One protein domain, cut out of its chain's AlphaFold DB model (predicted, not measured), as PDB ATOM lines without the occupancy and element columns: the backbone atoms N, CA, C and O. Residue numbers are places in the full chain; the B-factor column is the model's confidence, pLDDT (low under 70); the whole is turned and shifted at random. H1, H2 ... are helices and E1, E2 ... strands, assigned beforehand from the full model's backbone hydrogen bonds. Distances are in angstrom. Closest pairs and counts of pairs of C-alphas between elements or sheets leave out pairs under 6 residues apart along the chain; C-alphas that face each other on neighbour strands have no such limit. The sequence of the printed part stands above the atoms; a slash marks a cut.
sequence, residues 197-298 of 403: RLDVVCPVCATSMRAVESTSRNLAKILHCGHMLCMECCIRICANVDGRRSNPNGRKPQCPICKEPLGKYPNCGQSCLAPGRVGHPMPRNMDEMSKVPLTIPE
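Overview. This is residues 197 to 298 of the 403 residues of the protein "RING-type domain-containing protein" of Colletotrichum gloeosporioides (strain Cg-14) (UniProt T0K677). This domain has little regular structure: a tiny hairpin, E1 and E2, sits near the middle among long loops, the short helix H1 follows directly, and four-residue H2 and H3 lie far out at opposite ends. The 102 printed residues hold E1, E2, H1, H2 and H3 in that order, class mixed, with 22 residues in named elements. The whole is compact, radius of gyration of the C-alphas 13.7 A, spans 37 by 30 by 29 A.

Arrangement. Look first at E1, residues 220 to 222, and E2, residues 228 to 230, an antiparallel hairpin at 146 degrees; N 221 and O 229 are within hydrogen-bond range at 2.8 A. Residues 221 to 222 also pair antiparallel with residues 280 to 281. In H1, residues 231 to 238, every O i to N i+4 pair is within hydrogen-bond range; the closest C-alphas of E1 and H1, Lys 221 and Met 231, are 6.1 A apart. H2, residues 243 to 246, and H3, residues 286 to 289, too short for such pairs, are apart from these and each other.

Along the chain. Find C-alpha 220 at (-33.535, -17.504, 24.940), where E1 begins. H1 runs 10.4 A to C-alpha 238 at (-31.677, -4.247, 18.112).

Size, cuts and confidence. The printed part has no cut. The H2 to H3 link is long, 39 residues. Find pLDDT under 70 in 27 residues, among them 242 to 251.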
ATOM      1  N   ARG A 197     -34.199 -29.226  31.493       60.78
ATOM      2  CA  ARG A 197     -34.780 -28.036  30.871       60.78
ATOM      3  C   ARG A 197     -34.167 -26.800  31.512       60.78
ATOM      4  O   ARG A 197     -34.379 -26.528  32.689       60.78
ATOM      5  N   LEU A 198     -33.385 -26.068  30.726       66.88
ATOM      6  CA  LEU A 198     -32.789 -24.799  31.130       66.88
ATOM      7  C   LEU A 198     -33.845 -23.691  30.975       66.88
ATOM      8  O   LEU A 198     -33.962 -23.089  29.907       66.88
ATOM      9  N   ASP A 199     -34.619 -23.449  32.034       71.81
ATOM     10  CA  ASP A 199     -35.549 -22.319  32.119       71.81
ATOM     11  C   ASP A 199     -34.841 -21.118  32.769       71.81
ATOM     12  O   ASP A 199     -34.343 -21.206  33.892       71.81
ATOM     13  N   VAL A 200     -34.790 -19.984  32.065       83.06
ATOM     14  CA  VAL A 200     -34.132 -18.746  32.529       83.06
ATOM     15  C   VAL A 200     -35.097 -17.579  32.372       83.06
ATOM     16  O   VAL A 200     -35.780 -17.480  31.363       83.06
ATOM     17  N   VAL A 201     -35.162 -16.660  33.332       89.31
ATOM     18  CA  VAL A 201     -36.063 -15.498  33.252       89.31
ATOM     19  C   VAL A 201     -35.405 -14.355  32.476       89.31
ATOM     20  O   VAL A 201     -34.251 -14.011  32.724       89.31
ATOM     21  N   CYS A 202     -36.129 -13.754  31.527       90.31
ATOM     22  CA  CYS A 202     -35.643 -12.592  30.790       90.31
ATOM     23  C   CYS A 202     -35.495 -11.391  31.741       90.31
ATOM     24  O   CYS A 202     -36.493 -10.966  32.322       90.31
ATOM     25  N   PRO A 203     -34.309 -10.768  31.850       88.19
ATOM     26  CA  PRO A 203     -34.083  -9.652  32.773       88.19
ATOM     27  C   PRO A 203     -34.804  -8.356  32.365       88.19
ATOM     28  O   PRO A 203     -34.833  -7.407  33.137       88.19
ATOM     29  N   VAL A 204     -35.364  -8.291  31.151       88.56
ATOM     30  CA  VAL A 204     -36.046  -7.093  30.629       88.56
ATOM     31  C   VAL A 204     -37.562  -7.175  30.794       88.56
ATOM     32  O   VAL A 204     -38.184  -6.188  31.165       88.56
ATOM     33  N   CYS A 205     -38.169  -8.324  30.490       89.12
ATOM     34  CA  CYS A 205     -39.628  -8.489  30.496       89.12
ATOM     35  C   CYS A 205     -40.132  -9.516  31.515       89.12
ATOM     36  O   CYS A 205     -41.318  -9.824  31.519       89.12
ATOM     37  N   ALA A 206     -39.240 -10.089  32.330       90.31
ATOM     38  CA  ALA A 206     -39.531 -11.134  33.314       90.31
ATOM     39  C   ALA A 206     -40.186 -12.415  32.748       90.31
ATOM     40  O   ALA A 206     -40.584 -13.303  33.498       90.31
ATOM     41  N   THR A 207     -40.275 -12.560  31.422       89.31
ATOM     42  CA  THR A 207     -40.822 -13.759  30.784       89.31
ATOM     43  C   THR A 207     -39.854 -14.928  30.936       89.31
ATOM     44  O   THR A 207     -38.659 -14.788  30.671       89.31
ATOM     45  N   SER A 208     -40.374 -16.092  31.330       87.94
ATOM     46  CA  SER A 208     -39.608 -17.341  31.334       87.94
ATOM     47  C   SER A 208     -39.189 -17.707  29.908       87.94
ATOM     48  O   SER A 208     -40.021 -17.756  29.001       87.94
ATOM     49  N   MET A 209     -37.895 -17.930  29.715       89.69
ATOM     50  CA  MET A 209     -37.259 -18.241  28.444       89.69
ATOM     51  C   MET A 209     -36.827 -19.700  28.408       89.69
ATOM     52  O   MET A 209     -36.383 -20.245  29.418       89.69
ATOM     53  N   ARG A 210     -36.895 -20.300  27.220       82.69
ATOM     54  CA  ARG A 210     -36.555 -21.707  26.997       82.69
ATOM     55  C   ARG A 210     -35.491 -21.867  25.922       82.69
ATOM     56  O   ARG A 210     -35.355 -21.027  25.023       82.69
ATOM     57  N   ALA A 211     -34.750 -22.968  26.010       78.62
ATOM     58  CA  ALA A 211     -33.890 -23.429  24.931       78.62
ATOM     59  C   ALA A 211     -34.712 -23.795  23.679       78.62
ATOM     60  O   ALA A 211     -35.912 -24.064  23.754       78.62
ATOM     61  N   VAL A 212     -34.073 -23.759  22.506       67.50
ATOM     62  CA  VAL A 212     -34.750 -23.862  21.201       67.50
ATOM     63  C   VAL A 212     -35.358 -25.250  20.982       67.50
ATOM     64  O   VAL A 212     -34.692 -26.112  20.419       67.50
ATOM     65  N   GLU A 213     -36.623 -25.465  21.340       54.62
ATOM     66  CA  GLU A 213     -37.360 -26.690  20.968       54.62
ATOM     67  C   GLU A 213     -38.490 -26.458  19.956       54.62
ATOM     68  O   GLU A 213     -38.820 -27.368  19.203       54.62
ATOM     69  N   SER A 214     -39.037 -25.251  19.834       52.38
ATOM     70  CA  SER A 214     -40.113 -24.968  18.877       52.38
ATOM     71  C   SER A 214     -40.313 -23.461  18.713       52.38
ATOM     72  O   SER A 214     -39.744 -22.670  19.466       52.38
ATOM     73  N   THR A 215     -41.116 -23.072  17.723       57.41
ATOM     74  CA  THR A 215     -41.533 -21.722  17.269       57.41
ATOM     75  C   THR A 215     -42.106 -20.770  18.338       57.41
ATOM     76  O   THR A 215     -42.750 -19.773  18.016       57.41
ATOM     77  N   SER A 216     -41.881 -21.044  19.622       64.44
ATOM     78  CA  SER A 216     -42.286 -20.204  20.742       64.44
ATOM     79  C   SER A 216     -41.629 -18.818  20.696       64.44
ATOM     80  O   SER A 216     -40.495 -18.647  20.261       64.44
ATOM     81  N   ARG A 217     -42.343 -17.804  21.188       66.31
ATOM     82  CA  ARG A 217     -41.846 -16.420  21.314       66.31
ATOM     83  C   ARG A 217     -40.799 -16.252  22.428       66.31
ATOM     84  O   ARG A 217     -40.022 -15.300  22.431       66.31
ATOM     85  N   ASN A 218     -40.703 -17.236  23.320       76.75
ATOM     86  CA  ASN A 218     -39.884 -17.201  24.533       76.75
ATOM     87  C   ASN A 218     -38.488 -17.818  24.345       76.75
ATOM     88  O   ASN A 218     -37.906 -18.364  25.282       76.75
ATOM     89  N   LEU A 219     -37.938 -17.758  23.133       85.31
ATOM     90  CA  LEU A 219     -36.616 -18.316  22.855       85.31
ATOM     91  C   LEU A 219     -35.531 -17.485  23.535       85.31
ATOM     92  O   LEU A 219     -35.405 -16.288  23.273       85.31
ATOM     93  N   ALA A 220     -34.715 -18.132  24.364       87.06
ATOM     94  CA  ALA A 220     -33.535 -17.504  24.940       87.06
ATOM     95  C   ALA A 220     -32.440 -17.307  23.877       87.06
ATOM     96  O   ALA A 220     -32.137 -18.197  23.069       87.06
ATOM     97  N   LYS A 221     -31.817 -16.127  23.899       86.56
ATOM     98  CA  LYS A 221     -30.629 -15.773  23.122       86.56
ATOM     99  C   LYS A 221     -29.502 -15.382  24.069       86.56
ATOM    100  O   LYS A 221     -29.715 -14.578  24.970       86.56
ATOM    101  N   ILE A 222     -28.312 -15.922  23.833       85.50
ATOM    102  CA  ILE A 222     -27.073 -15.580  24.535       85.50
ATOM    103  C   ILE A 222     -26.354 -14.513  23.713       85.50
ATOM    104  O   ILE A 222     -25.827 -14.812  22.644       85.50
ATOM    105  N   LEU A 223     -26.339 -13.267  24.179       84.25
ATOM    106  CA  LEU A 223     -25.628 -12.157  23.543       84.25
ATOM    107  C   LEU A 223     -24.110 -12.410  23.510       84.25
ATOM    108  O   LEU A 223     -23.582 -13.208  24.279       84.25
ATOM    109  N   HIS A 224     -23.368 -11.686  22.666       76.88
ATOM    110  CA  HIS A 224     -21.899 -11.823  22.609       76.88
ATOM    111  C   HIS A 224     -21.195 -11.457  23.920       76.88
ATOM    112  O   HIS A 224     -20.151 -12.018  24.238       76.88
ATOM    113  N   CYS A 225     -21.792 -10.557  24.697       78.50
ATOM    114  CA  CYS A 225     -21.354 -10.221  26.047       78.50
ATOM    115  C   CYS A 225     -21.739 -11.278  27.099       78.50
ATOM    116  O   CYS A 225     -21.636 -11.012  28.289       78.50
ATOM    117  N   GLY A 226     -22.246 -12.443  26.688       81.31
ATOM    118  CA  GLY A 226     -22.694 -13.531  27.557       81.31
ATOM    119  C   GLY A 226     -24.117 -13.370  28.077       81.31
ATOM    120  O   GLY A 226     -24.806 -14.363  28.238       81.31
ATOM    121  N   HIS A 227     -24.603 -12.150  28.295       86.38
ATOM    122  CA  HIS A 227     -25.941 -11.928  28.852       86.38
ATOM    123  C   HIS A 227     -27.067 -12.568  28.031       86.38
ATOM    124  O   HIS A 227     -27.016 -12.593  26.803       86.38
ATOM    125  N   MET A 228     -28.118 -13.029  28.708       88.31
ATOM    126  CA  MET A 228     -29.253 -13.697  28.072       88.31
ATOM    127  C   MET A 228     -30.493 -12.810  28.012       88.31
ATOM    128  O   MET A 228     -30.831 -12.146  28.989       88.31
ATOM    129  N   LEU A 229     -31.190 -12.835  26.877       88.50
ATOM    130  CA  LEU A 229     -32.449 -12.122  26.646       88.50
ATOM    131  C   LEU A 229     -33.426 -12.997  25.855       88.50
ATOM    132  O   LEU A 229     -33.008 -13.882  25.105       88.50
ATOM    133  N   CYS A 230     -34.728 -12.723  25.973       89.50
ATOM    134  CA  CYS A 230     -35.706 -13.368  25.103       89.50
ATOM    135  C   CYS A 230     -35.595 -12.788  23.689       89.50
ATOM    136  O   CYS A 230     -35.216 -11.627  23.501       89.50
ATOM    137  N   MET A 231     -35.933 -13.592  22.683       87.06
ATOM    138  CA  MET A 231     -35.818 -13.210  21.277       87.06
ATOM    139  C   MET A 231     -36.591 -11.925  20.954       87.06
ATOM    140  O   MET A 231     -36.069 -11.086  20.225       87.06
ATOM    141  N   GLU A 232     -37.773 -11.724  21.541       86.69
ATOM    142  CA  GLU A 232     -38.548 -10.488  21.365       86.69
ATOM    143  C   GLU A 232     -37.822  -9.257  21.919       86.69
ATOM    144  O   GLU A 232     -37.694  -8.256  21.214       86.69
ATOM    145  N   CYS A 233     -37.275  -9.333  23.138       87.25
ATOM    146  CA  CYS A 233     -36.489  -8.235  23.706       87.25
ATOM    147  C   CYS A 233     -35.215  -7.979  22.893       87.25
ATOM    148  O   CYS A 233     -34.879  -6.821  22.650       87.25
ATOM    149  N   CYS A 234     -34.534  -9.027  22.413       85.94
ATOM    150  CA  CYS A 234     -33.401  -8.877  21.497       85.94
ATOM    151  C   CYS A 234     -33.793  -8.107  20.233       85.94
ATOM    152  O   CYS A 234     -33.115  -7.144  19.882       85.94
ATOM    153  N   ILE A 235     -34.874  -8.509  19.555       84.44
ATOM    154  CA  ILE A 235     -35.343  -7.860  18.324       84.44
ATOM    155  C   ILE A 235     -35.714  -6.404  18.602       84.44
ATOM    156  O   ILE A 235     -35.228  -5.517  17.903       84.44
ATOM    157  N   ARG A 236     -36.501  -6.147  19.654       84.81
ATOM    158  CA  ARG A 236     -36.950  -4.801  20.034       84.81
ATOM    159  C   ARG A 236     -35.778  -3.858  20.302       84.81
ATOM    160  O   ARG A 236     -35.741  -2.753  19.760       84.81
ATOM    161  N   ILE A 237     -34.789  -4.320  21.072       84.44
ATOM    162  CA  ILE A 237     -33.579  -3.549  21.388       84.44
ATOM    163  C   ILE A 237     -32.738  -3.322  20.130       84.44
ATOM    164  O   ILE A 237     -32.294  -2.203  19.892       84.44
ATOM    165  N   CYS A 238     -32.530  -4.350  19.301       81.56
ATOM    166  CA  CYS A 238     -31.677  -4.247  18.112       81.56
ATOM    167  C   CYS A 238     -32.286  -3.379  17.008       81.56
ATOM    168  O   CYS A 238     -31.551  -2.678  16.318       81.56
ATOM    169  N   ALA A 239     -33.610  -3.398  16.864       80.38
ATOM    170  CA  ALA A 239     -34.345  -2.496  15.984       80.38
ATOM    171  C   ALA A 239     -34.520  -1.089  16.588       80.38
ATOM    172  O   ALA A 239     -35.049  -0.205  15.920       80.38
ATOM    173  N   ASN A 240     -34.054  -0.868  17.825       77.62
ATOM    174  CA  ASN A 240     -34.173   0.394  18.553       77.62
ATOM    175  C   ASN A 240     -35.625   0.912  18.621       77.62
ATOM    176  O   ASN A 240     -35.859   2.119  18.577       77.62
ATOM    177  N   VAL A 241     -36.599  -0.004  18.713       73.50
ATOM    178  CA  VAL A 241     -38.043   0.309  18.667       73.50
ATOM    179  C   VAL A 241     -38.454   1.204  19.834       73.50
ATOM    180  O   VAL A 241     -39.245   2.123  19.659       73.50
ATOM    181  N   ASP A 242     -37.853   0.987  21.004       68.44
ATOM    182  CA  ASP A 242     -38.138   1.763  22.216       68.44
ATOM    183  C   ASP A 242     -37.616   3.221  22.120       68.44
ATOM    184  O   ASP A 242     -37.900   4.052  22.980       68.44
ATOM    185  N   GLY A 243     -36.874   3.570  21.060       63.75
ATOM    186  CA  GLY A 243     -36.440   4.935  20.763       63.75
ATOM    187  C   GLY A 243     -35.633   5.607  21.882       63.75
ATOM    188  O   GLY A 243     -35.166   4.980  22.826       63.75
ATOM    189  N   ARG A 244     -35.442   6.929  21.779       58.41
ATOM    190  CA  ARG A 244     -34.693   7.725  22.777       58.41
ATOM    191  C   ARG A 244     -35.526   8.102  24.009       58.41
ATOM    192  O   ARG A 244     -34.949   8.424  25.041       58.41
ATOM    193  N   ARG A 245     -36.860   8.132  23.884       53.28
ATOM    194  CA  ARG A 245     -37.765   8.676  24.914       53.28
ATOM    195  C   ARG A 245     -38.039   7.696  26.056       53.28
ATOM    196  O   ARG A 245     -38.122   8.143  27.190       53.28
ATOM    197  N   SER A 246     -38.134   6.397  25.777       53.38
ATOM    198  CA  SER A 246     -38.403   5.355  26.782       53.38
ATOM    199  C   SER A 246     -37.204   4.442  27.052       53.38
ATOM    200  O   SER A 246     -37.230   3.667  28.004       53.38
ATOM    201  N   ASN A 247     -36.121   4.558  26.274       55.25
ATOM    202  CA  ASN A 247     -34.869   3.852  26.517       55.25
ATOM    203  C   ASN A 247     -33.712   4.864  26.659       55.25
ATOM    204  O   ASN A 247     -33.327   5.486  25.664       55.25
ATOM    205  N   PRO A 248     -33.088   5.006  27.847       54.25
ATOM    206  CA  PRO A 248     -31.917   5.874  28.031       54.25
ATOM    207  C   PRO A 248     -30.728   5.476  27.134       54.25
ATOM    208  O   PRO A 248     -29.800   6.258  26.939       54.25
ATOM    209  N   ASN A 249     -30.779   4.290  26.519       54.47
ATOM    210  CA  ASN A 249     -29.802   3.793  25.557       54.47
ATOM    211  C   ASN A 249     -30.164   4.081  24.080       54.47
ATOM    212  O   ASN A 249     -29.429   3.677  23.184       54.47
ATOM    213  N   GLY A 250     -31.266   4.781  23.788       60.12
ATOM    214  CA  GLY A 250     -31.885   4.872  22.452       60.12
ATOM    215  C   GLY A 250     -31.092   5.557  21.331       60.12
ATOM    216  O   GLY A 250     -31.639   5.790  20.253       60.12
ATOM    217  N   ARG A 251     -29.817   5.904  21.551       69.06
ATOM    218  CA  ARG A 251     -28.911   6.340  20.476       69.06
ATOM    219  C   ARG A 251     -28.277   5.161  19.741       69.06
ATOM    220  O   ARG A 251     -27.990   5.299  18.555       69.06
ATOM    221  N   LYS A 252     -28.026   4.035  20.422       80.31
ATOM    222  CA  LYS A 252     -27.409   2.842  19.830       80.31
ATOM    223  C   LYS A 252     -27.939   1.574  20.516       80.31
ATOM    224  O   LYS A 252     -27.982   1.537  21.744       80.31
ATOM    225  N   PRO A 253     -28.308   0.529  19.758       84.25
ATOM    226  CA  PRO A 253     -28.707  -0.748  20.339       84.25
ATOM    227  C   PRO A 253     -27.561  -1.308  21.191       84.25
ATOM    228  O   PRO A 253     -26.447  -1.473  20.699       84.25
ATOM    229  N   GLN A 254     -27.818  -1.585  22.470       86.94
ATOM    230  CA  GLN A 254     -26.815  -2.097  23.406       86.94
ATOM    231  C   GLN A 254     -27.427  -3.022  24.454       86.94
ATOM    232  O   GLN A 254     -28.630  -2.981  24.716       86.94
ATOM    233  N   CYS A 255     -26.593  -3.872  25.051       85.69
ATOM    234  CA  CYS A 255     -27.007  -4.793  26.095       85.69
ATOM    235  C   CYS A 255     -27.557  -4.000  27.293       85.69
ATOM    236  O   CYS A 255     -26.873  -3.100  27.784       85.69
ATOM    237  N   PRO A 256     -28.753  -4.329  27.814       84.44
ATOM    238  CA  PRO A 256     -29.333  -3.592  28.933       84.44
ATOM    239  C   PRO A 256     -28.502  -3.727  30.216       84.44
ATOM    240  O   PRO A 256     -28.513  -2.800  31.027       84.44
ATOM    241  N   ILE A 257     -27.742  -4.823  30.346       85.62
ATOM    242  CA  ILE A 257     -26.942  -5.159  31.529       85.62
ATOM    243  C   ILE A 257     -25.552  -4.512  31.459       85.62
ATOM    244  O   ILE A 257     -25.256  -3.627  32.250       85.62
ATOM    245  N   CYS A 258     -24.718  -4.877  30.477       84.31
ATOM    246  CA  CYS A 258     -23.319  -4.411  30.397       84.31
ATOM    247  C   CYS A 258     -23.056  -3.271  29.402       84.31
ATOM    248  O   CYS A 258     -21.914  -2.859  29.241       84.31
ATOM    249  N   LYS A 259     -24.081  -2.786  28.692       85.75
ATOM    250  CA  LYS A 259     -23.977  -1.718  27.677       85.75
ATOM    251  C   LYS A 259     -23.102  -2.040  26.453       85.75
ATOM    252  O   LYS A 259     -22.889  -1.162  25.624       85.75
ATOM    253  N   GLU A 260     -22.678  -3.292  26.266       84.75
ATOM    254  CA  GLU A 260     -21.998  -3.724  25.035       84.75
ATOM    255  C   GLU A 260     -22.895  -3.474  23.801       84.75
ATOM    256  O   GLU A 260     -24.068  -3.870  23.827       84.75
ATOM    257  N   PRO A 261     -22.383  -2.869  22.712       85.00
ATOM    258  CA  PRO A 261     -23.157  -2.634  21.496       85.00
ATOM    259  C   PRO A 261     -23.733  -3.919  20.891       85.00
ATOM    260  O   PRO A 261     -23.023  -4.910  20.696       85.00
ATOM    261  N   LEU A 262     -25.015  -3.867  20.532       84.31
ATOM    262  CA  LEU A 262     -25.766  -4.917  19.846       84.31
ATOM    263  C   LEU A 262     -26.039  -4.533  18.385       84.31
ATOM    264  O   LEU A 262     -25.830  -3.398  17.968       84.31
ATOM    265  N   GLY A 263     -26.517  -5.491  17.588       81.75
ATOM    266  CA  GLY A 263     -26.834  -5.279  16.172       81.75
ATOM    267  C   GLY A 263     -25.661  -5.557  15.229       81.75
ATOM    268  O   GLY A 263     -24.770  -6.344  15.548       81.75
ATOM    269  N   LYS A 264     -25.672  -4.966  14.027       82.44
ATOM    270  CA  LYS A 264     -24.691  -5.280  12.975       82.44
ATOM    271  C   LYS A 264     -23.254  -5.031  13.440       82.44
ATOM    272  O   LYS A 264     -22.950  -4.060  14.124       82.44
ATOM    273  N   TYR A 265     -22.354  -5.911  13.014       83.25
ATOM    274  CA  TYR A 265     -20.924  -5.707  13.212       83.25
ATOM    275  C   TYR A 265     -20.431  -4.470  12.444       83.25
ATOM    276  O   TYR A 265     -20.870  -4.276  11.306       83.25
ATOM    277  N   PRO A 266     -19.484  -3.690  12.998       82.38
ATOM    278  CA  PRO A 266     -19.023  -2.446  12.378       82.38
ATOM    279  C   PRO A 266     -18.396  -2.661  10.993       82.38
ATOM    280  O   PRO A 266     -18.576  -1.837  10.105       82.38
ATOM    281  N   ASN A 267     -17.730  -3.800  10.773       84.81
ATOM    282  CA  ASN A 267     -17.043  -4.112   9.518       84.81
ATOM    283  C   ASN A 267     -17.846  -5.052   8.599       84.81
ATOM    284  O   ASN A 267     -17.305  -5.568   7.613       84.81
ATOM    285  N   CYS A 268     -19.120  -5.315   8.909       86.31
ATOM    286  CA  CYS A 268     -20.011  -5.994   7.972       86.31
ATOM    287  C   CYS A 268     -20.450  -5.039   6.855       86.31
ATOM    288  O   CYS A 268     -20.694  -3.860   7.085       86.31
ATOM    289  N   GLY A 269     -20.596  -5.563   5.635       82.75
ATOM    290  CA  GLY A 269     -21.170  -4.784   4.534       82.75
ATOM    291  C   GLY A 269     -22.629  -4.407   4.813       82.75
ATOM    292  O   GLY A 269     -23.327  -5.131   5.521       82.75
ATOM    293  N   GLN A 270     -23.113  -3.315   4.216       81.88
ATOM    294  CA  GLN A 270     -24.494  -2.846   4.414       81.88
ATOM    295  C   GLN A 270     -25.542  -3.909   4.046       81.88
ATOM    296  O   GLN A 270     -26.512  -4.108   4.780       81.88
ATOM    297  N   SER A 271     -25.276  -4.672   2.981       82.38
ATOM    298  CA  SER A 271     -26.089  -5.803   2.517       82.38
ATOM    299  C   SER A 271     -25.959  -7.078   3.361       82.38
ATOM    300  O   SER A 271     -26.533  -8.108   3.021       82.38
ATOM    301  N   CYS A 272     -25.187  -7.059   4.454       82.75
ATOM    302  CA  CYS A 272     -25.078  -8.205   5.345       82.75
ATOM    303  C   CYS A 272     -26.405  -8.436   6.080       82.75
ATOM    304  O   CYS A 272     -26.852  -7.582   6.848       82.75
ATOM    305  N   LEU A 273     -26.986  -9.619   5.871       80.25
ATOM    306  CA  LEU A 273     -28.187 -10.093   6.564       80.25
ATOM    307  C   LEU A 273     -27.877 -10.756   7.911       80.25
ATOM    308  O   LEU A 273     -28.794 -11.128   8.638       80.25
ATOM    309  N   ALA A 274     -26.594 -10.940   8.252       75.06
ATOM    310  CA  ALA A 274     -26.243 -11.507   9.544       75.06
ATOM    311  C   ALA A 274     -26.760 -10.565  10.639       75.06
ATOM    312  O   ALA A 274     -26.457  -9.368  10.591       75.06
ATOM    313  N   PRO A 275     -27.479 -11.090  11.644       68.19
ATOM    314  CA  PRO A 275     -28.069 -10.254  12.682       68.19
ATOM    315  C   PRO A 275     -26.987  -9.504  13.474       68.19
ATOM    316  O   PRO A 275     -27.246  -8.450  14.039       68.19
ATOM    317  N   GLY A 276     -25.742  -9.984  13.436       76.75
ATOM    318  CA  GLY A 276     -24.595  -9.337  14.049       76.75
ATOM    319  C   GLY A 276     -24.427  -9.819  15.479       76.75
ATOM    320  O   GLY A 276     -24.420 -11.022  15.728       76.75
ATOM    321  N   ARG A 277     -24.329  -8.884  16.418       75.88
ATOM    322  CA  ARG A 277     -24.109  -9.109  17.845       75.88
ATOM    323  C   ARG A 277     -25.380  -9.484  18.628       75.88
ATOM    324  O   ARG A 277     -25.464  -9.235  19.822       75.88
ATOM    325  N   VAL A 278     -26.383 -10.067  17.972       69.69
ATOM    326  CA  VAL A 278     -27.743 -10.288  18.530       69.69
ATOM    327  C   VAL A 278     -27.854 -11.603  19.314       69.69
ATOM    328  O   VAL A 278     -28.878 -11.903  19.924       69.69
ATOM    329  N   GLY A 279     -26.758 -12.353  19.375       71.75
ATOM    330  CA  GLY A 279     -26.612 -13.506  20.243       71.75
ATOM    331  C   GLY A 279     -26.958 -14.843  19.598       71.75
ATOM    332  O   GLY A 279     -27.694 -14.938  18.614       71.75
ATOM    333  N   HIS A 280     -26.386 -15.894  20.170       77.94
ATOM    334  CA  HIS A 280     -26.578 -17.278  19.773       77.94
ATOM    335  C   HIS A 280     -27.863 -17.848  20.380       77.94
ATOM    336  O   HIS A 280     -28.301 -17.387  21.435       77.94
ATOM    337  N   PRO A 281     -28.506 -18.832  19.730       81.19
ATOM    338  CA  PRO A 281     -29.577 -19.580  20.378       81.19
ATOM    339  C   PRO A 281     -29.074 -20.217  21.678       81.19
ATOM    340  O   PRO A 281     -27.945 -20.701  21.729       81.19
ATOM    341  N   MET A 282     -29.922 -20.221  22.706       83.50
ATOM    342  CA  MET A 282     -29.646 -20.935  23.948       83.50
ATOM    343  C   MET A 282     -29.523 -22.449  23.687       83.50
ATOM    344  O   MET A 282     -30.437 -23.023  23.080       83.50
ATOM    345  N   PRO A 283     -28.430 -23.086  24.140       81.69
ATOM    346  CA  PRO A 283     -28.226 -24.530  24.111       81.69
ATOM    347  C   PRO A 283     -29.361 -25.326  24.740       81.69
ATOM    348  O   PRO A 283     -29.898 -24.932  25.773       81.69
ATOM    349  N   ARG A 284     -29.685 -26.476  24.145       79.31
ATOM    350  CA  ARG A 284     -30.723 -27.397  24.639       79.31
ATOM    351  C   ARG A 284     -30.288 -28.210  25.847       79.31
ATOM    352  O   ARG A 284     -31.120 -28.643  26.630       79.31
ATOM    353  N   ASN A 285     -28.992 -28.462  25.961       79.19
ATOM    354  CA  ASN A 285     -28.408 -29.343  26.961       79.19
ATOM    355  C   ASN A 285     -26.973 -28.900  27.281       79.19
ATOM    356  O   ASN A 285     -26.411 -28.023  26.619       79.19
ATOM    357  N   MET A 286     -26.378 -29.519  28.299       76.50
ATOM    358  CA  MET A 286     -25.018 -29.203  28.738       76.50
ATOM    359  C   MET A 286     -23.953 -29.515  27.674       76.50
ATOM    360  O   MET A 286     -22.962 -28.790  27.580       76.50
ATOM    361  N   ASP A 287     -24.184 -30.503  26.805       78.62
ATOM    362  CA  ASP A 287     -23.272 -30.819  25.699       78.62
ATOM    363  C   ASP A 287     -23.246 -29.707  24.647       78.62
ATOM    364  O   ASP A 287     -22.189 -29.348  24.131       78.62
ATOM    365  N   GLU A 288     -24.397 -29.131  24.311       77.56
ATOM    366  CA  GLU A 288     -24.488 -27.943  23.465       77.56
ATOM    367  C   GLU A 288     -23.949 -26.702  24.183       77.56
ATOM    368  O   GLU A 288     -23.275 -25.885  23.556       77.56
ATOM    369  N   MET A 289     -24.175 -26.584  25.496       77.00
ATOM    370  CA  MET A 289     -23.651 -25.481  26.305       77.00
ATOM    371  C   MET A 289     -22.128 -25.464  26.310       77.00
ATOM    372  O   MET A 289     -21.530 -24.405  26.148       77.00
ATOM    373  N   SER A 290     -21.494 -26.636  26.372       71.88
ATOM    374  CA  SER A 290     -20.036 -26.770  26.283       71.88
ATOM    375  C   SER A 290     -19.452 -26.267  24.951       71.88
ATOM    376  O   SER A 290     -18.264 -25.950  24.865       71.88
ATOM    377  N   LYS A 291     -20.284 -26.179  23.902       70.44
ATOM    378  CA  LYS A 291     -19.903 -25.717  22.559       70.44
ATOM    379  C   LYS A 291     -20.155 -24.227  22.354       70.44
ATOM    380  O   LYS A 291     -19.593 -23.653  21.417       70.44
ATOM    381  N   VAL A 292     -20.997 -23.604  23.179       66.88
ATOM    382  CA  VAL A 292     -21.206 -22.159  23.129       66.88
ATOM    383  C   VAL A 292     -20.037 -21.484  23.834       66.88
ATOM    384  O   VAL A 292     -19.726 -21.842  24.968       66.88
ATOM    385  N   PRO A 293     -19.362 -20.516  23.191       60.09
ATOM    386  CA  PRO A 293     -18.350 -19.737  23.883       60.09
ATOM    387  C   PRO A 293     -18.964 -19.055  25.102       60.09
ATOM    388  O   PRO A 293     -19.814 -18.171  24.982       60.09
ATOM    389  N   LEU A 294     -18.516 -19.484  26.279       56.75
ATOM    390  CA  LEU A 294     -18.816 -18.837  27.543       56.75
ATOM    391  C   LEU A 294     -18.060 -17.513  27.547       56.75
ATOM    392  O   LEU A 294     -16.886 -17.466  27.901       56.75
ATOM    393  N   THR A 295     -18.739 -16.456  27.097       56.00
ATOM    394  CA  THR A 295     -18.213 -15.088  26.998       56.00
ATOM    395  C   THR A 295     -16.965 -14.950  26.119       56.00
ATOM    396  O   THR A 295     -16.309 -15.906  25.706       56.00
ATOM    397  N   ILE A 296     -16.650 -13.711  25.761       54.41
ATOM    398  CA  ILE A 296     -15.306 -13.373  25.309       54.41
ATOM    399  C   ILE A 296     -14.384 -13.736  26.488       54.41
ATOM    400  O   ILE A 296     -14.668 -13.271  27.592       54.41
ATOM    401  N   PRO A 297     -13.343 -14.577  26.323       49.22
ATOM    402  CA  PRO A 297     -12.381 -14.791  27.405       49.22
ATOM    403  C   PRO A 297     -11.853 -13.428  27.861       49.22
ATOM    404  O   PRO A 297     -11.765 -12.525  27.030       49.22
ATOM    405  N   GLU A 298     -11.502 -13.251  29.132       43.25
ATOM    406  CA  GLU A 298     -10.846 -12.018  29.579       43.25
ATOM    407  C   GLU A 298      -9.656 -11.717  28.641       43.25
ATOM    408  O   GLU A 298      -8.731 -12.518  28.515       43.25
TER     409      GLU A 298